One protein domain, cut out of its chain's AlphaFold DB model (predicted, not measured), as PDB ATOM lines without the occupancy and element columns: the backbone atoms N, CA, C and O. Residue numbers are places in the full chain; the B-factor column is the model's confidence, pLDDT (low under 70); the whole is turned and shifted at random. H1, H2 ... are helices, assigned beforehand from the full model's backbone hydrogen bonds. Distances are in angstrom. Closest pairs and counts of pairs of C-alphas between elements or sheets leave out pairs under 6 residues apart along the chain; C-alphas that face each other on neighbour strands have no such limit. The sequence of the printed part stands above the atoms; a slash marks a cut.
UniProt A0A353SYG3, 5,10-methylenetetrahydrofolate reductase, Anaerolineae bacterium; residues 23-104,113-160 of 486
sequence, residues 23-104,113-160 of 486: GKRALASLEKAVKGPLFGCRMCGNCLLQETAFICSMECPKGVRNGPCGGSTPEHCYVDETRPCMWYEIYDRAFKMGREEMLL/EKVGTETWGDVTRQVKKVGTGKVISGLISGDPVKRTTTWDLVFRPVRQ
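Overview. This is residues 23 to 104 and 113 to 160 of the 486 residues of the protein "5,10-methylenetetrahydrofolate reductase" of Anaerolineae bacterium (UniProt A0A353SYG3). Two groups of helices stand apart from each other with loop between them: H4, H5 and H6 make a cluster of steeply tilted helices at one end of the long axis, and H2 with the short H3 lies across from it, while the loop about Glu 81 makes the other end. The longest helix, H1, starts beside H4 and runs toward the second group, and the long stretch after it passes through the middle and then winds in loops beside the first part of H2. The printed part has 130 residues with six named helices, H1 to H6 in that order, and no named strand; the class is all helix, with 70 residues in named elements. It is compact, with a radius of gyration of the C-alphas of 16.2 A, and spans 47 by 37 by 23 A.

Arrangement. Look first at H1, residues 23 to 39, and H4, residues 120 to 130: they only just touch, with 3 pairs of C-alphas within 8 A, through residues 27 to 31 of H1 alone. Their closest C-alphas, those of Glu 31 and Trp 120, are 7.4 A apart, and their lines are about perpendicular at 75 degrees. From H4 go to H6, residues 144 to 159, which touches it with residues 153 to 158 alone; the closest C-alphas, of Gln 126 and Val 154, are 5.8 A apart, at a steep tilt of 56 degrees, opposite ways. H6 has a kink of 32 degrees near residue 153. With residues 146 to 151 alone H6 touches H5, residues 132 to 140, at a steep tilt of 50 degrees, opposite ways; the closest C-alphas, of Leu 139 and Arg 147, are 4.8 A apart. H4 and H5 are close but not clearly touching, with Val 127 and Val 135 closest at 6.7 A between C-alphas. The packing is mostly crossed: 0 of the 3 touching pairs are at a shallow tilt. H2, residues 86 to 97, and H3, residues 100 to 104, are close but not clearly touching, their closest C-alphas, of Ala 94 and Glu 100, 4.9 A apart. H2 is apart from H1, H4, H5 and H6. Every O i to N i+4 pair is within hydrogen-bond range in H2, H4 and H5, against 12 of 13 in H1, 9 of 12 in H6 and 0 of 1 in H3, where 2 of 2 O i to N i+3 pairs are.

Along the chain. Find C-alpha 23 at (-26.443, 68.035, 39.593); from there H1 runs 23.2 A to C-alpha 39. H2 runs 16.3 A from C-alpha 86 at (-22.500, 35.594, 36.435), and H3 follows. H4 is 15.2 A long and H5 12.3 A. H6 runs 21.4 A and ends at C-alpha 159, at (-27.275, 49.001, 49.766).

Size, cuts and confidence. The two C-alphas farthest apart are those of Glu 81 and Gly 133, at 47.6 A. Residues 40 to 85 make the long link from H1 to H2; the links H2 to H3, H4 to H5 and H5 to H6 are tight. Residues 105 to 112 are not printed, in the link across the cut from H3 to H4, where C-alphas 104 and 113 are 25.2 A apart. The mean pLDDT of the printed part is 91.3, and no printed residue is under 70.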
ATOM      1  N   GLY A  23     -27.607  68.570  38.875       92.62
ATOM      2  CA  GLY A  23     -26.443  68.035  39.593       92.62
ATOM      3  C   GLY A  23     -26.477  66.512  39.775       92.62
ATOM      4  O   GLY A  23     -25.480  65.840  39.535       92.62
ATOM      5  N   LYS A  24     -27.644  65.943  40.108       92.38
ATOM      6  CA  LYS A  24     -27.817  64.485  40.219       92.38
ATOM      7  C   LYS A  24     -27.692  63.788  38.866       92.38
ATOM      8  O   LYS A  24     -27.090  62.726  38.780       92.38
ATOM      9  N   ARG A  25     -28.225  64.395  37.801       94.12
ATOM     10  CA  ARG A  25     -28.080  63.876  36.431       94.12
ATOM     11  C   ARG A  25     -26.623  63.876  35.981       94.12
ATOM     12  O   ARG A  25     -26.182  62.896  35.396       94.12
ATOM     13  N   ALA A  26     -25.880  64.946  36.264       94.38
ATOM     14  CA  ALA A  26     -24.457  65.032  35.951       94.38
ATOM     15  C   ALA A  26     -23.659  63.947  36.692       94.38
ATOM     16  O   ALA A  26     -22.869  63.237  36.071       94.38
ATOM     17  N   LEU A  27     -23.934  63.757  37.987       94.75
ATOM     18  CA  LEU A  27     -23.302  62.712  38.792       94.75
ATOM     19  C   LEU A  27     -23.659  61.300  38.301       94.75
ATOM     20  O   LEU A  27     -22.768  60.470  38.168       94.75
ATOM     21  N   ALA A  28     -24.919  61.047  37.933       94.25
ATOM     22  CA  ALA A  28     -25.347  59.777  37.338       94.25
ATOM     23  C   ALA A  28     -24.662  59.491  35.999       94.25
ATOM     24  O   ALA A  28     -24.248  58.359  35.749       94.25
ATOM     25  N   SER A  29     -24.505  60.506  35.147       94.69
ATOM     26  CA  SER A  29     -23.761  60.379  33.891       94.69
ATOM     27  C   SER A  29     -22.290  60.051  34.135       94.69
ATOM     28  O   SER A  29     -21.755  59.166  33.467       94.69
ATOM     29  N   LEU A  30     -21.652  60.706  35.110       96.00
ATOM     30  CA  LEU A  30     -20.266  60.426  35.487       96.00
ATOM     31  C   LEU A  30     -20.120  59.010  36.061       96.00
ATOM     32  O   LEU A  30     -19.259  58.249  35.624       96.00
ATOM     33  N   GLU A  31     -20.998  58.619  36.984       95.19
ATOM     34  CA  GLU A  31     -21.008  57.276  37.559       95.19
ATOM     35  C   GLU A  31     -21.214  56.208  36.483       95.19
ATOM     36  O   GLU A  31     -20.507  55.203  36.474       95.19
ATOM     37  N   LYS A  32     -22.124  56.430  35.532       94.69
ATOM     38  CA  LYS A  32     -22.337  55.531  34.393       94.69
ATOM     39  C   LYS A  32     -21.101  55.440  33.496       94.69
ATOM     40  O   LYS A  32     -20.778  54.340  33.043       94.69
ATOM     41  N   ALA A  33     -20.426  56.561  33.242       94.94
ATOM     42  CA  ALA A  33     -19.208  56.613  32.435       94.94
ATOM     43  C   ALA A  33     -18.036  55.867  33.093       94.94
ATOM     44  O   ALA A  33     -17.196  55.326  32.383       94.94
ATOM     45  N   VAL A  34     -18.015  55.772  34.426       94.69
ATOM     46  CA  VAL A  34     -17.000  55.015  35.175       94.69
ATOM     47  C   VAL A  34     -17.429  53.563  35.397       94.69
ATOM     48  O   VAL A  34     -16.767  52.630  34.949       94.69
ATOM     49  N   LYS A  35     -18.565  53.325  36.055       94.19
ATOM     50  CA  LYS A  35     -19.007  51.971  36.419       94.19
ATOM     51  C   LYS A  35     -19.454  51.138  35.221       94.19
ATOM     52  O   LYS A  35     -19.436  49.911  35.301       94.19
ATOM     53  N   GLY A  36     -19.882  51.770  34.130       93.00
ATOM     54  CA  GLY A  36     -20.282  51.074  32.912       93.00
ATOM     55  C   GLY A  36     -19.123  50.287  32.293       93.00
ATOM     56  O   GLY A  36     -19.228  49.065  32.211       93.00
ATOM     57  N   PRO A  37     -18.017  50.950  31.915       92.94
ATOM     58  CA  PRO A  37     -16.814  50.284  31.416       92.94
ATOM     59  C   PRO A  37     -16.116  49.391  32.447       92.94
ATOM     60  O   PRO A  37     -15.528  48.387  32.070       92.94
ATOM     61  N   LEU A  38     -16.175  49.712  33.742       93.25
ATOM     62  CA  LEU A  38     -15.486  48.904  34.756       93.25
ATOM     63  C   LEU A  38     -16.244  47.625  35.130       93.25
ATOM     64  O   LEU A  38     -15.637  46.562  35.217       93.25
ATOM     65  N   PHE A  39     -17.563  47.708  35.324       93.31
ATOM     66  CA  PHE A  39     -18.352  46.632  35.943       93.31
ATOM     67  C   PHE A  39     -19.579  46.197  35.133       93.31
ATOM     68  O   PHE A  39     -20.324  45.331  35.583       93.31
ATOM     69  N   GLY A  40     -19.844  46.817  33.981       92.44
ATOM     70  CA  GLY A  40     -21.068  46.583  33.206       92.44
ATOM     71  C   GLY A  40     -22.282  47.351  33.734       92.44
ATOM     72  O   GLY A  40     -23.351  47.284  33.139       92.44
ATOM     73  N   CYS A  41     -22.116  48.171  34.781       93.25
ATOM     74  CA  CYS A  41     -23.199  48.774  35.561       93.25
ATOM     75  C   CYS A  41     -24.405  49.224  34.724       93.25
ATOM     76  O   CYS A  41     -24.276  49.997  33.763       93.25
ATOM     77  N   ARG A  42     -25.582  48.754  35.143       92.19
ATOM     78  CA  ARG A  42     -26.874  49.065  34.531       92.19
ATOM     79  C   ARG A  42     -27.591  50.237  35.194       92.19
ATOM     80  O   ARG A  42     -28.681  50.561  34.764       92.19
ATOM     81  N   MET A  43     -26.996  50.901  36.187       94.19
ATOM     82  CA  MET A  43     -27.622  51.996  36.947       94.19
ATOM     83  C   MET A  43     -28.894  51.556  37.692       94.19
ATOM     84  O   MET A  43     -29.924  52.214  37.634       94.19
ATOM     85  N   CYS A  44     -28.840  50.427  38.405       91.88
ATOM     86  CA  CYS A  44     -29.965  49.919  39.204       91.88
ATOM     87  C   CYS A  44     -30.332  50.797  40.417       91.88
ATOM     88  O   CYS A  44     -31.282  50.473  41.118       91.88
ATOM     89  N   GLY A  45     -29.570  51.860  40.706       90.12
ATOM     90  CA  GLY A  45     -29.794  52.733  41.865       90.12
ATOM     91  C   GLY A  45     -29.415  52.122  43.215       90.12
ATOM     92  O   GLY A  45     -29.559  52.765  44.247       90.12
ATOM     93  N   ASN A  46     -28.932  50.878  43.225       89.56
ATOM     94  CA  ASN A  46     -28.607  50.133  44.434       89.56
ATOM     95  C   ASN A  46     -27.397  49.224  44.162       89.56
ATOM     96  O   ASN A  46     -27.520  48.156  43.559       89.56
ATOM     97  N   CYS A  47     -26.204  49.701  44.520       91.75
ATOM     98  CA  CYS A  47     -24.946  49.030  44.197       91.75
ATOM     99  C   CYS A  47     -24.686  47.864  45.160       91.75
ATOM    100  O   CYS A  47     -24.572  48.087  46.359       91.75
ATOM    101  N   LEU A  48     -24.540  46.650  44.613       92.81
ATOM    102  CA  LEU A  48     -24.256  45.420  45.370       92.81
ATOM    103  C   LEU A  48     -22.861  44.840  45.123       92.81
ATOM    104  O   LEU A  48     -22.574  43.748  45.592       92.81
ATOM    105  N   LEU A  49     -21.999  45.543  44.380       92.56
ATOM    106  CA  LEU A  49     -20.675  45.033  44.003       92.56
ATOM    107  C   LEU A  49     -19.873  44.542  45.211       92.56
ATOM    108  O   LEU A  49     -19.132  43.577  45.105       92.56
ATOM    109  N   GLN A  50     -20.024  45.194  46.356       89.06
ATOM    110  CA  GLN A  50     -19.338  44.830  47.584       89.06
ATOM    111  C   GLN A  50     -19.722  43.425  48.071       89.06
ATOM    112  O   GLN A  50     -18.833  42.724  48.548       89.06
ATOM    113  N   GLU A  51     -20.974  43.002  47.875       91.19
ATOM    114  CA  GLU A  51     -21.483  41.702  48.347       91.19
ATOM    115  C   GLU A  51     -21.283  40.612  47.311       91.19
ATOM    116  O   GLU A  51     -21.067  39.453  47.638       91.19
ATOM    117  N   THR A  52     -21.303  40.987  46.037       94.38
ATOM    118  CA  THR A  52     -21.203  40.050  44.920       94.38
ATOM    119  C   THR A  52     -19.777  39.972  44.375       94.38
ATOM    120  O   THR A  52     -19.569  39.940  43.165       94.38
ATOM    121  N   ALA A  53     -18.780  39.996  45.268       94.38
ATOM    122  CA  ALA A  53     -17.352  39.869  44.943       94.38
ATOM    123  C   ALA A  53     -16.873  40.795  43.795       94.38
ATOM    124  O   ALA A  53     -16.049  40.439  42.957       94.38
ATOM    125  N   PHE A  54     -17.400  42.014  43.733       93.88
ATOM    126  CA  PHE A  54     -17.139  43.010  42.688       93.88
ATOM    127  C   PHE A  54     -17.518  42.577  41.260       93.88
ATOM    128  O   PHE A  54     -17.020  43.144  40.287       93.88
ATOM    129  N   ILE A  55     -18.441  41.625  41.125       94.56
ATOM    130  CA  ILE A  55     -19.138  41.293  39.877       94.56
ATOM    131  C   ILE A  55     -20.573  41.802  39.988       94.56
ATOM    132  O   ILE A  55     -21.265  41.549  40.968       94.56
ATOM    133  N   CYS A  56     -21.048  42.541  38.988       93.31
ATOM    134  CA  CYS A  56     -22.397  43.105  39.020       93.31
ATOM    135  C   CYS A  56     -23.466  42.015  38.813       93.31
ATOM    136  O   CYS A  56     -23.597  41.493  37.709       93.31
ATOM    137  N   SER A  57     -24.299  41.723  39.822       92.38
ATOM    138  CA  SER A  57     -25.383  40.726  39.696       92.38
ATOM    139  C   SER A  57     -26.447  41.085  38.652       92.38
ATOM    140  O   SER A  57     -27.087  40.199  38.093       92.38
ATOM    141  N   MET A  58     -26.585  42.369  38.300       91.31
ATOM    142  CA  MET A  58     -27.509  42.826  37.251       91.31
ATOM    143  C   MET A  58     -27.092  42.414  35.828       91.31
ATOM    144  O   MET A  58     -27.847  42.657  34.881       91.31
ATOM    145  N   GLU A  59     -25.908  41.816  35.673       91.25
ATOM    146  CA  GLU A  59     -25.459  41.165  34.438       91.25
ATOM    147  C   GLU A  59     -26.024  39.753  34.257       91.25
ATOM    148  O   GLU A  59     -25.874  39.166  33.182       91.25
ATOM    149  N   CYS A  60     -26.678  39.199  35.283       92.25
ATOM    150  CA  CYS A  60     -27.406  37.946  35.170       92.25
ATOM    151  C   CYS A  60     -28.579  38.120  34.187       92.25
ATOM    152  O   CYS A  60     -29.472  38.926  34.464       92.25
ATOM    153  N   PRO A  61     -28.638  37.349  33.082       90.81
ATOM    154  CA  PRO A  61     -29.737  37.443  32.119       90.81
ATOM    155  C   PRO A  61     -31.111  37.121  32.707       90.81
ATOM    156  O   PRO A  61     -32.111  37.642  32.239       90.81
ATOM    157  N   LYS A  62     -31.151  36.290  33.757       90.38
ATOM    158  CA  LYS A  62     -32.374  35.948  34.496       90.38
ATOM    159  C   LYS A  62     -32.870  37.087  35.401       90.38
ATOM    160  O   LYS A  62     -33.973  37.016  35.929       90.38
ATOM    161  N   GLY A  63     -32.041  38.103  35.645       88.56
ATOM    162  CA  GLY A  63     -32.394  39.263  36.464       88.56
ATOM    163  C   GLY A  63     -32.458  39.016  37.976       88.56
ATOM    164  O   GLY A  63     -32.893  39.904  38.702       88.56
ATOM    165  N   VAL A  64     -32.027  37.848  38.473       91.50
ATOM    166  CA  VAL A  64     -32.079  37.512  39.909       91.50
ATOM    167  C   VAL A  64     -30.957  38.180  40.707       91.50
ATOM    168  O   VAL A  64     -29.803  38.226  40.265       91.50
ATOM    169  N   ARG A  65     -31.286  38.653  41.918       93.75
ATOM    170  CA  ARG A  65     -30.337  39.312  42.834       93.75
ATOM    171  C   ARG A  65     -29.804  38.383  43.922       93.75
ATOM    172  O   ARG A  65     -28.803  38.734  44.535       93.75
ATOM    173  N   ASN A  66     -30.393  37.203  44.109       95.56
ATOM    174  CA  ASN A  66     -29.918  36.171  45.033       95.56
ATOM    175  C   ASN A  66     -29.755  34.816  44.317       95.56
ATOM    176  O   ASN A  66     -30.585  33.918  44.455       95.56
ATOM    177  N   GLY A  67     -28.700  34.677  43.510       93.44
ATOM    178  CA  GLY A  67     -28.353  33.409  42.859       93.44
ATOM    179  C   GLY A  67     -27.444  32.505  43.712       93.44
ATOM    180  O   GLY A  67     -27.156  32.835  44.866       93.44
ATOM    181  N   PRO A  68     -26.961  31.380  43.150       93.81
ATOM    182  CA  PRO A  68     -27.204  30.887  41.791       93.81
ATOM    183  C   PRO A  68     -28.650  30.425  41.549       93.81
ATOM    184  O   PRO A  68     -29.466  30.358  42.461       93.81
ATOM    185  N   CYS A  69     -29.004  30.138  40.297       91.00
ATOM    186  CA  CYS A  69     -30.254  29.445  39.958       91.00
ATOM    187  C   CYS A  69     -29.969  27.978  39.587       91.00
ATOM    188  O   CYS A  69     -28.808  27.582  39.586       91.00
ATOM    189  N   GLY A  70     -30.999  27.184  39.265       85.75
ATOM    190  CA  GLY A  70     -30.830  25.765  38.910       85.75
ATOM    191  C   GLY A  70     -29.955  25.503  37.674       85.75
ATOM    192  O   GLY A  70     -29.334  24.460  37.592       85.75
ATOM    193  N   GLY A  71     -29.841  26.462  36.748       86.00
ATOM    194  CA  GLY A  71     -28.984  26.364  35.555       86.00
ATOM    195  C   GLY A  71     -27.662  27.114  35.676       86.00
ATOM    196  O   GLY A  71     -27.305  27.867  34.773       86.00
ATOM    197  N   SER A  72     -27.002  27.044  36.832       90.81
ATOM    198  CA  SER A  72     -25.782  27.808  37.107       90.81
ATOM    199  C   SER A  72     -24.524  26.966  36.916       90.81
ATOM    200  O   SER A  72     -23.903  26.570  37.899       90.81
ATOM    201  N   THR A  73     -24.105  26.756  35.674       88.12
ATOM    202  CA  THR A  73     -22.938  25.914  35.371       88.12
ATOM    203  C   THR A  73     -21.635  26.731  35.262       88.12
ATOM    204  O   THR A  73     -21.699  27.965  35.147       88.12
ATOM    205  N   PRO A  74     -20.453  26.082  35.345       89.81
ATOM    206  CA  PRO A  74     -19.162  26.736  35.120       89.81
ATOM    207  C   PRO A  74     -18.978  27.264  33.692       89.81
ATOM    208  O   PRO A  74     -18.266  28.242  33.481       89.81
ATOM    209  N   GLU A  75     -19.581  26.607  32.702       88.62
ATOM    210  CA  GLU A  75     -19.258  26.824  31.291       88.62
ATOM    211  C   GLU A  75     -19.983  28.050  30.734       88.62
ATOM    212  O   GLU A  75     -19.361  28.934  30.143       88.62
ATOM    213  N   HIS A  76     -21.306  28.112  30.902       90.75
ATOM    214  CA  HIS A  76     -22.129  29.157  30.300       90.75
ATOM    215  C   HIS A  76     -23.458  29.366  31.038       90.75
ATOM    216  O   HIS A  76     -23.873  28.597  31.904       90.75
ATOM    217  N   CYS A  77     -24.138  30.472  30.734       91.94
ATOM    218  CA  CYS A  77     -25.473  30.734  31.260       91.94
ATOM    219  C   CYS A  77     -26.541  30.027  30.415       91.94
ATOM    220  O   CYS A  77     -26.653  30.311  29.229       91.94
ATOM    221  N   TYR A  78     -27.427  29.244  31.039       89.12
ATOM    222  CA  TYR A  78     -28.526  28.565  30.325       89.12
ATOM    223  C   TYR A  78     -29.547  29.510  29.645       89.12
ATOM    224  O   TYR A  78     -30.391  29.083  28.866       89.12
ATOM    225  N   VAL A  79     -29.534  30.809  29.975       90.50
ATOM    226  CA  VAL A  79     -30.407  31.816  29.342       90.50
ATOM    227  C   VAL A  79     -29.746  32.457  28.117       90.50
ATOM    228  O   VAL A  79     -30.441  32.857  27.186       90.50
ATOM    229  N   ASP A  80     -28.421  32.594  28.138       90.62
ATOM    230  CA  ASP A  80     -27.600  33.142  27.056       90.62
ATOM    231  C   ASP A  80     -26.269  32.387  27.062       90.62
ATOM    232  O   ASP A  80     -25.362  32.717  27.829       90.62
ATOM    233  N   GLU A  81     -26.158  31.375  26.206       90.75
ATOM    234  CA  GLU A  81     -24.989  30.491  26.138       90.75
ATOM    235  C   GLU A  81     -23.720  31.227  25.678       90.75
ATOM    236  O   GLU A  81     -22.603  30.760  25.874       90.75
ATOM    237  N   THR A  82     -23.854  32.438  25.123       90.69
ATOM    238  CA  THR A  82     -22.718  33.241  24.639       90.69
ATOM    239  C   THR A  82     -21.947  33.964  25.754       90.69
ATOM    240  O   THR A  82     -21.126  34.848  25.473       90.69
ATOM    241  N   ARG A  83     -22.239  33.663  27.025       91.06
ATOM    242  CA  ARG A  83     -21.614  34.286  28.200       91.06
ATOM    243  C   ARG A  83     -21.462  33.302  29.367       91.06
ATOM    244  O   ARG A  83     -22.285  32.398  29.510       91.06
ATOM    245  N   PRO A  84     -20.496  33.546  30.270       94.06
ATOM    246  CA  PRO A  84     -20.393  32.781  31.505       94.06
ATOM    247  C   PRO A  84     -21.576  33.058  32.444       94.06
ATOM    248  O   PRO A  84     -22.230  34.110  32.381       94.06
ATOM    249  N   CYS A  85     -21.843  32.127  33.360       94.75
ATOM    250  CA  CYS A  85     -22.831  32.331  34.412       94.75
ATOM    251  C   CYS A  85     -22.316  33.348  35.445       94.75
ATOM    252  O   CYS A  85     -21.425  33.058  36.239       94.75
ATOM    253  N   MET A  86     -22.927  34.537  35.502       94.81
ATOM    254  CA  MET A  86     -22.500  35.594  36.435       94.81
ATOM    255  C   MET A  86     -22.534  35.162  37.903       94.81
ATOM    256  O   MET A  86     -21.690  35.592  38.678       94.81
ATOM    257  N   TRP A  87     -23.501  34.328  38.295       95.81
ATOM    258  CA  TRP A  87     -23.588  33.848  39.674       95.81
ATOM    259  C   TRP A  87     -22.559  32.770  39.991       95.81
ATOM    260  O   TRP A  87     -22.061  32.763  41.110       95.81
ATOM    261  N   TYR A  88     -22.186  31.929  39.027       96.62
ATOM    262  CA  TYR A  88     -21.067  31.008  39.210       96.62
ATOM    263  C   TYR A  88     -19.769  31.793  39.451       96.62
ATOM    264  O   TYR A  88     -19.092  31.585  40.453       96.62
ATOM    265  N   GLU A  89     -19.502  32.793  38.609       96.44
ATOM    266  CA  GLU A  89     -18.332  33.675  38.717       96.44
ATOM    267  C   GLU A  89     -18.297  34.485  40.026       96.44
ATOM    268  O   GLU A  89     -17.233  34.674  40.617       96.44
ATOM    269  N   ILE A  90     -19.455  34.967  40.505       97.12
ATOM    270  CA  ILE A  90     -19.576  35.646  41.809       97.12
ATOM    271  C   ILE A  90     -19.111  34.722  42.933       97.12
ATOM    272  O   ILE A  90     -18.329  35.151  43.781       97.12
ATOM    273  N   TYR A  91     -19.593  33.481  42.945       97.56
ATOM    274  CA  TYR A  91     -19.264  32.524  43.993       97.56
ATOM    275  C   TYR A  91     -17.799  32.101  43.917       97.56
ATOM    276  O   TYR A  91     -17.087  32.251  44.904       97.56
ATOM    277  N   ASP A  92     -17.319  31.674  42.750       97.12
ATOM    278  CA  ASP A  92     -15.918  31.284  42.552       97.12
ATOM    279  C   ASP A  92     -14.951  32.393  43.004       97.12
ATOM    280  O   ASP A  92     -14.018  32.158  43.780       97.12
ATOM    281  N   ARG A  93     -15.233  33.644  42.625       96.81
ATOM    282  CA  ARG A  93     -14.443  34.790  43.080       96.81
ATOM    283  C   ARG A  93     -14.584  35.044  44.581       96.81
ATOM    284  O   ARG A  93     -13.584  35.370  45.216       96.81
ATOM    285  N   ALA A  94     -15.777  34.908  45.159       97.25
ATOM    286  CA  ALA A  94     -15.976  35.078  46.598       97.25
ATOM    287  C   ALA A  94     -15.143  34.073  47.407       97.25
ATOM    288  O   ALA A  94     -14.467  34.490  48.346       97.25
ATOM    289  N   PHE A  95     -15.102  32.803  46.987       96.88
ATOM    290  CA  PHE A  95     -14.249  31.776  47.597       96.88
ATOM    291  C   PHE A  95     -12.759  32.108  47.458       96.88
ATOM    292  O   PHE A  95     -12.021  32.047  48.437       96.88
ATOM    293  N   LYS A  96     -12.305  32.543  46.273       96.62
ATOM    294  CA  LYS A  96     -10.908  32.978  46.062       96.62
ATOM    295  C   LYS A  96     -10.514  34.176  46.932       96.62
ATOM    296  O   LYS A  96      -9.336  34.359  47.228       96.62
ATOM    297  N   MET A  97     -11.484  35.001  47.321       95.00
ATOM    298  CA  MET A  97     -11.280  36.169  48.179       95.00
ATOM    299  C   MET A  97     -11.475  35.882  49.676       95.00
ATOM    300  O   MET A  97     -11.205  36.782  50.472       95.00
ATOM    301  N   GLY A  98     -11.971  34.700  50.066       94.50
ATOM    302  CA  GLY A  98     -12.384  34.413  51.447       94.50
ATOM    303  C   GLY A  98     -13.547  35.297  51.921       94.50
ATOM    304  O   GLY A  98     -13.530  35.807  53.041       94.50
ATOM    305  N   ARG A  99     -14.500  35.597  51.027       92.94
ATOM    306  CA  ARG A  99     -15.656  36.488  51.270       92.94
ATOM    307  C   ARG A  99     -16.998  35.799  51.027       92.94
ATOM    308  O   ARG A  99     -18.015  36.472  50.869       92.94
ATOM    309  N   GLU A 100     -17.019  34.476  50.974       95.06
ATOM    310  CA  GLU A 100     -18.201  33.665  50.690       95.06
ATOM    311  C   GLU A 100     -19.349  33.896  51.685       95.06
ATOM    312  O   GLU A 100     -20.510  33.902  51.282       95.06
ATOM    313  N   GLU A 101     -19.048  34.211  52.947       94.81
ATOM    314  CA  GLU A 101     -20.061  34.499  53.972       94.81
ATOM    315  C   GLU A 101     -20.848  35.793  53.691       94.81
ATOM    316  O   GLU A 101     -22.005  35.921  54.088       94.81
ATOM    317  N   MET A 102     -20.288  36.730  52.915       91.94
ATOM    318  CA  MET A 102     -21.016  37.940  52.500       91.94
ATOM    319  C   MET A 102     -22.179  37.626  51.553       91.94
ATOM    320  O   MET A 102     -23.128  38.403  51.448       91.94
ATOM    321  N   LEU A 103     -22.144  36.467  50.888       95.94
ATOM    322  CA  LEU A 103     -23.218  36.032  50.002       95.94
ATOM    323  C   LEU A 103     -24.476  35.607  50.769       95.94
ATOM    324  O   LEU A 103     -25.533  35.514  50.139       95.94
ATOM    325  N   LEU A 104     -24.401  35.395  52.089       96.31
ATOM    326  CA  LEU A 104     -25.546  35.015  52.923       96.31
ATOM    327  C   LEU A 104     -26.545  36.156  53.140       96.31
ATOM    328  O   LEU A 104     -27.724  35.878  53.345       96.31
ATOM    329  N   GLU A 113     -37.693  53.438  42.859       89.31
ATOM    330  CA  GLU A 113     -37.534  54.888  43.046       89.31
ATOM    331  C   GLU A 113     -36.104  55.376  42.781       89.31
ATOM    332  O   GLU A 113     -35.899  56.540  42.421       89.31
ATOM    333  N   LYS A 114     -35.113  54.491  42.942       91.31
ATOM    334  CA  LYS A 114     -33.689  54.781  42.720       91.31
ATOM    335  C   LYS A 114     -33.182  54.318  41.360       91.31
ATOM    336  O   LYS A 114     -32.105  54.747  40.939       91.31
ATOM    337  N   VAL A 115     -33.910  53.451  40.665       92.75
ATOM    338  CA  VAL A 115     -33.519  52.951  39.341       92.75
ATOM    339  C   VAL A 115     -33.207  54.115  38.384       92.75
ATOM    340  O   VAL A 115     -33.934  55.102  38.306       92.75
ATOM    341  N   GLY A 116     -32.079  54.021  37.675       93.56
ATOM    342  CA  GLY A 116     -31.573  55.060  36.774       93.56
ATOM    343  C   GLY A 116     -30.880  56.242  37.463       93.56
ATOM    344  O   GLY A 116     -30.390  57.139  36.773       93.56
ATOM    345  N   THR A 117     -30.811  56.254  38.797       93.62
ATOM    346  CA  THR A 117     -30.105  57.278  39.580       93.62
ATOM    347  C   THR A 117     -28.713  56.810  40.025       93.62
ATOM    348  O   THR A 117     -28.292  55.679  39.777       93.62
ATOM    349  N   GLU A 118     -27.967  57.733  40.621       92.19
ATOM    350  CA  GLU A 118     -26.585  57.569  41.068       92.19
ATOM    351  C   GLU A 118     -26.509  57.094  42.525       92.19
ATOM    352  O   GLU A 118     -27.391  57.393  43.327       92.19
ATOM    353  N   THR A 119     -25.451  56.365  42.874       92.06
ATOM    354  CA  THR A 119     -25.213  55.830  44.225       92.06
ATOM    355  C   THR A 119     -24.049  56.513  44.945       92.06
ATOM    356  O   THR A 119     -23.934  56.406  46.166       92.06
ATOM    357  N   TRP A 120     -23.174  57.238  44.245       92.19
ATOM    358  CA  TRP A 120     -22.033  57.923  44.869       92.19
ATOM    359  C   TRP A 120     -22.447  59.040  45.837       92.19
ATOM    360  O   TRP A 120     -21.849  59.226  46.895       92.19
ATOM    361  N   GLY A 121     -23.508  59.760  45.523       90.19
ATOM    362  CA  GLY A 121     -24.156  60.757  46.349       90.19
ATOM    363  C   GLY A 121     -24.792  60.134  47.585       90.19
ATOM    364  O   GLY A 121     -24.693  60.722  48.658       90.19
ATOM    365  N   ASP A 122     -25.391  58.944  47.470       89.31
ATOM    366  CA  ASP A 122     -25.877  58.181  48.631       89.31
ATOM    367  C   ASP A 122     -24.710  57.832  49.567       89.31
ATOM    368  O   ASP A 122     -24.777  58.114  50.765       89.31
ATOM    369  N   VAL A 123     -23.599  57.331  49.016       90.44
ATOM    370  CA  VAL A 123     -22.380  57.034  49.787       90.44
ATOM    371  C   VAL A 123     -21.829  58.289  50.461       90.44
ATOM    372  O   VAL A 123     -21.582  58.279  51.662       90.44
ATOM    373  N   THR A 124     -21.667  59.397  49.736       90.62
ATOM    374  CA  THR A 124     -21.122  60.638  50.319       90.62
ATOM    375  C   THR A 124     -22.024  61.218  51.409       90.62
ATOM    376  O   THR A 124     -21.515  61.700  52.423       90.62
ATOM    377  N   ARG A 125     -23.354  61.148  51.250       91.81
ATOM    378  CA  ARG A 125     -24.314  61.526  52.302       91.81
ATOM    379  C   ARG A 125     -24.161  60.637  53.532       91.81
ATOM    380  O   ARG A 125     -24.103  61.160  54.643       91.81
ATOM    381  N   GLN A 126     -24.029  59.327  53.339       91.56
ATOM    382  CA  GLN A 126     -23.865  58.389  54.443       91.56
ATOM    383  C   GLN A 126     -22.517  58.563  55.161       91.56
ATOM    384  O   GLN A 126     -22.480  58.578  56.388       91.56
ATOM    385  N   VAL A 127     -21.421  58.798  54.432       91.31
ATOM    386  CA  VAL A 127     -20.105  59.116  55.019       91.31
ATOM    387  C   VAL A 127     -20.177  60.383  55.872       91.31
ATOM    388  O   VAL A 127     -19.658  60.399  56.987       91.31
ATOM    389  N   LYS A 128     -20.866  61.430  55.397       92.44
ATOM    390  CA  LYS A 128     -21.089  62.650  56.189       92.44
ATOM    391  C   LYS A 128     -21.905  62.373  57.453       92.44
ATOM    392  O   LYS A 128     -21.566  62.913  58.499       92.44
ATOM    393  N   LYS A 129     -22.931  61.516  57.370       91.25
ATOM    394  CA  LYS A 129     -23.771  61.113  58.511       91.25
ATOM    395  C   LYS A 129     -22.987  60.325  59.569       91.25
ATOM    396  O   LYS A 129     -23.172  60.559  60.755       91.25
ATOM    397  N   VAL A 130     -22.109  59.412  59.146       89.94
ATOM    398  CA  VAL A 130     -21.242  58.618  60.043       89.94
ATOM    399  C   VAL A 130     -20.090  59.459  60.616       89.94
ATOM    400  O   VAL A 130     -19.617  59.195  61.723       89.94
ATOM    401  N   GLY A 131     -19.653  60.477  59.872       91.12
ATOM    402  CA  GLY A 131     -18.551  61.373  60.204       91.12
ATOM    403  C   GLY A 131     -17.295  61.045  59.394       91.12
ATOM    404  O   GLY A 131     -16.643  60.025  59.617       91.12
ATOM    405  N   THR A 132     -16.904  61.945  58.485       89.62
ATOM    406  CA  THR A 132     -15.801  61.728  57.530       89.62
ATOM    407  C   THR A 132     -14.484  61.336  58.206       89.62
ATOM    408  O   THR A 132     -13.833  60.393  57.765       89.62
ATOM    409  N   GLY A 133     -14.106  61.996  59.307       87.62
ATOM    410  CA  GLY A 133     -12.882  61.663  60.047       87.62
ATOM    411  C   GLY A 133     -12.909  60.259  60.666       87.62
ATOM    412  O   GLY A 133     -11.906  59.546  60.638       87.62
ATOM    413  N   LYS A 134     -14.075  59.816  61.154       88.00
ATOM    414  CA  LYS A 134     -14.281  58.460  61.685       88.00
ATOM    415  C   LYS A 134     -14.180  57.410  60.580       88.00
ATOM    416  O   LYS A 134     -13.539  56.385  60.777       88.00
ATOM    417  N   VAL A 135     -14.758  57.686  59.410       88.06
ATOM    418  CA  VAL A 135     -14.677  56.782  58.254       88.06
ATOM    419  C   VAL A 135     -13.237  56.660  57.750       88.06
ATOM    420  O   VAL A 135     -12.742  55.547  57.604       88.06
ATOM    421  N   ILE A 136     -12.535  57.778  57.543       88.12
ATOM    422  CA  ILE A 136     -11.142  57.770  57.064       88.12
ATOM    423  C   ILE A 136     -10.232  57.037  58.057       88.12
ATOM    424  O   ILE A 136      -9.516  56.115  57.669       88.12
ATOM    425  N   SER A 137     -10.295  57.394  59.344       88.06
ATOM    426  CA  SER A 137      -9.478  56.737  60.376       88.06
ATOM    427  C   SER A 137      -9.817  55.254  60.548       88.06
ATOM    428  O   SER A 137      -8.925  54.448  60.808       88.06
ATOM    429  N   GLY A 138     -11.085  54.870  60.386       87.38
ATOM    430  CA  GLY A 138     -11.517  53.478  60.460       87.38
ATOM    431  C   GLY A 138     -11.050  52.637  59.272       87.38
ATOM    432  O   GLY A 138     -10.611  51.511  59.480       87.38
ATOM    433  N   LEU A 139     -11.069  53.180  58.050       85.38
ATOM    434  CA  LEU A 139     -10.629  52.471  56.840       85.38
ATOM    435  C   LEU A 139      -9.104  52.327  56.734       85.38
ATOM    436  O   LEU A 139      -8.630  51.332  56.189       85.38
ATOM    437  N   ILE A 140      -8.342  53.291  57.261       88.69
ATOM    438  CA  ILE A 140      -6.865  53.267  57.278       88.69
ATOM    439  C   ILE A 140      -6.325  52.468  58.483       88.69
ATOM    440  O   ILE A 140      -5.138  52.164  58.556       88.69
ATOM    441  N   SER A 141      -7.194  52.093  59.425       86.44
ATOM    442  CA  SER A 141      -6.830  51.296  60.597       86.44
ATOM    443  C   SER A 141      -6.122  49.992  60.210       86.44
ATOM    444  O   SER A 141      -6.595  49.264  59.340       86.44
ATOM    445  N   GLY A 142      -5.034  49.652  60.908       84.62
ATOM    446  CA  GLY A 142      -4.369  48.350  60.767       84.62
ATOM    447  C   GLY A 142      -5.207  47.171  61.280       84.62
ATOM    448  O   GLY A 142      -4.947  46.037  60.898       84.62
ATOM    449  N   ASP A 143      -6.227  47.438  62.104       87.56
ATOM    450  CA  ASP A 143      -7.177  46.440  62.609       87.56
ATOM    451  C   ASP A 143      -8.215  46.046  61.531       87.56
ATOM    452  O   ASP A 143      -9.051  46.882  61.152       87.56
ATOM    453  N   PRO A 144      -8.215  44.782  61.057       82.31
ATOM    454  CA  PRO A 144      -9.171  44.288  60.073       82.31
ATOM    455  C   PRO A 144     -10.633  44.408  60.509       82.31
ATOM    456  O   PRO A 144     -11.467  44.758  59.675       82.31
ATOM    457  N   VAL A 145     -10.945  44.175  61.788       85.00
ATOM    458  CA  VAL A 145     -12.322  44.210  62.307       85.00
ATOM    459  C   VAL A 145     -12.853  45.633  62.238       85.00
ATOM    460  O   VAL A 145     -13.904  45.882  61.649       85.00
ATOM    461  N   LYS A 146     -12.075  46.597  62.741       84.62
ATOM    462  CA  LYS A 146     -12.432  48.019  62.684       84.62
ATOM    463  C   LYS A 146     -12.634  48.518  61.251       84.62
ATOM    464  O   LYS A 146     -13.549  49.317  61.027       84.62
ATOM    465  N   ARG A 147     -11.845  48.040  60.280       84.38
ATOM    466  CA  ARG A 147     -12.065  48.359  58.857       84.38
ATOM    467  C   ARG A 147     -13.399  47.811  58.360       84.38
ATOM    468  O   ARG A 147     -14.166  48.580  57.788       84.38
ATOM    469  N   THR A 148     -13.693  46.534  58.609       82.94
ATOM    470  CA  THR A 148     -14.948  45.890  58.182       82.94
ATOM    471  C   THR A 148     -16.163  46.566  58.812       82.94
ATOM    472  O   THR A 148     -17.076  46.972  58.101       82.94
ATOM    473  N   THR A 149     -16.140  46.826  60.121       85.69
ATOM    474  CA  THR A 149     -17.229  47.542  60.801       85.69
ATOM    475  C   THR A 149     -17.419  48.952  60.237       85.69
ATOM    476  O   THR A 149     -18.545  49.379  59.993       85.69
ATOM    477  N   THR A 150     -16.329  49.687  59.995       85.81
ATOM    478  CA  THR A 150     -16.403  51.034  59.402       85.81
ATOM    479  C   THR A 150     -16.963  50.991  57.982       85.81
ATOM    480  O   THR A 150     -17.753  51.857  57.602       85.81
ATOM    481  N   TRP A 151     -16.572  49.982  57.209       85.00
ATOM    482  CA  TRP A 151     -17.080  49.741  55.867       85.00
ATOM    483  C   TRP A 151     -18.591  49.487  55.882       85.00
ATOM    484  O   TRP A 151     -19.334  50.156  55.160       85.00
ATOM    485  N   ASP A 152     -19.066  48.607  56.762       85.62
ATOM    486  CA  ASP A 152     -20.486  48.271  56.868       85.62
ATOM    487  C   ASP A 152     -21.342  49.438  57.364       85.62
ATOM    488  O   ASP A 152     -22.449  49.625  56.860       85.62
ATOM    489  N   LEU A 153     -20.824  50.298  58.249       87.06
ATOM    490  CA  LEU A 153     -21.514  51.530  58.670       87.06
ATOM    491  C   LEU A 153     -21.855  52.462  57.494       87.06
ATOM    492  O   LEU A 153     -22.810  53.245  57.573       87.06
ATOM    493  N   VAL A 154     -21.076  52.399  56.412       86.94
ATOM    494  CA  VAL A 154     -21.296  53.198  55.204       86.94
ATOM    495  C   VAL A 154     -22.100  52.418  54.171       86.94
ATOM    496  O   VAL A 154     -23.120  52.908  53.691       86.94
ATOM    497  N   PHE A 155     -21.654  51.222  53.798       87.44
ATOM    498  CA  PHE A 155     -22.198  50.538  52.626       87.44
ATOM    499  C   PHE A 155     -23.464  49.742  52.912       87.44
ATOM    500  O   PHE A 155     -24.332  49.713  52.037       87.44
ATOM    501  N   ARG A 156     -23.638  49.185  54.120       86.50
ATOM    502  CA  ARG A 156     -24.862  48.448  54.465       86.50
ATOM    503  C   ARG A 156     -26.102  49.352  54.370       86.50
ATOM    504  O   ARG A 156     -27.012  48.986  53.636       86.50
ATOM    505  N   PRO A 157     -26.140  50.571  54.951       87.19
ATOM    506  CA  PRO A 157     -27.291  51.472  54.802       87.19
ATOM    507  C   PRO A 157     -27.521  51.983  53.374       87.19
ATOM    508  O   PRO A 157     -28.643  52.301  53.003       87.19
ATOM    509  N   VAL A 158     -26.468  52.090  52.558       86.44
ATOM    510  CA  VAL A 158     -26.604  52.530  51.159       86.44
ATOM    511  C   VAL A 158     -27.200  51.421  50.290       86.44
ATOM    512  O   VAL A 158     -28.008  51.703  49.401       86.44
ATOM    513  N   ARG A 159     -26.805  50.163  50.531       86.94
ATOM    514  CA  ARG A 159     -27.275  49.001  49.766       86.94
ATOM    515  C   ARG A 159     -28.603  48.437  50.272       86.94
ATOM    516  O   ARG A 159     -29.310  47.815  49.488       86.94
ATOM    517  N   GLN A 160     -28.971  48.672  51.527       85.69
ATOM    518  CA  GLN A 160     -30.225  48.217  52.126       85.69
ATOM    519  C   GLN A 160     -31.262  49.349  52.124       85.69
ATOM    520  O   GLN A 160     -31.092  50.319  52.861       85.69
TER     521      GLN A 160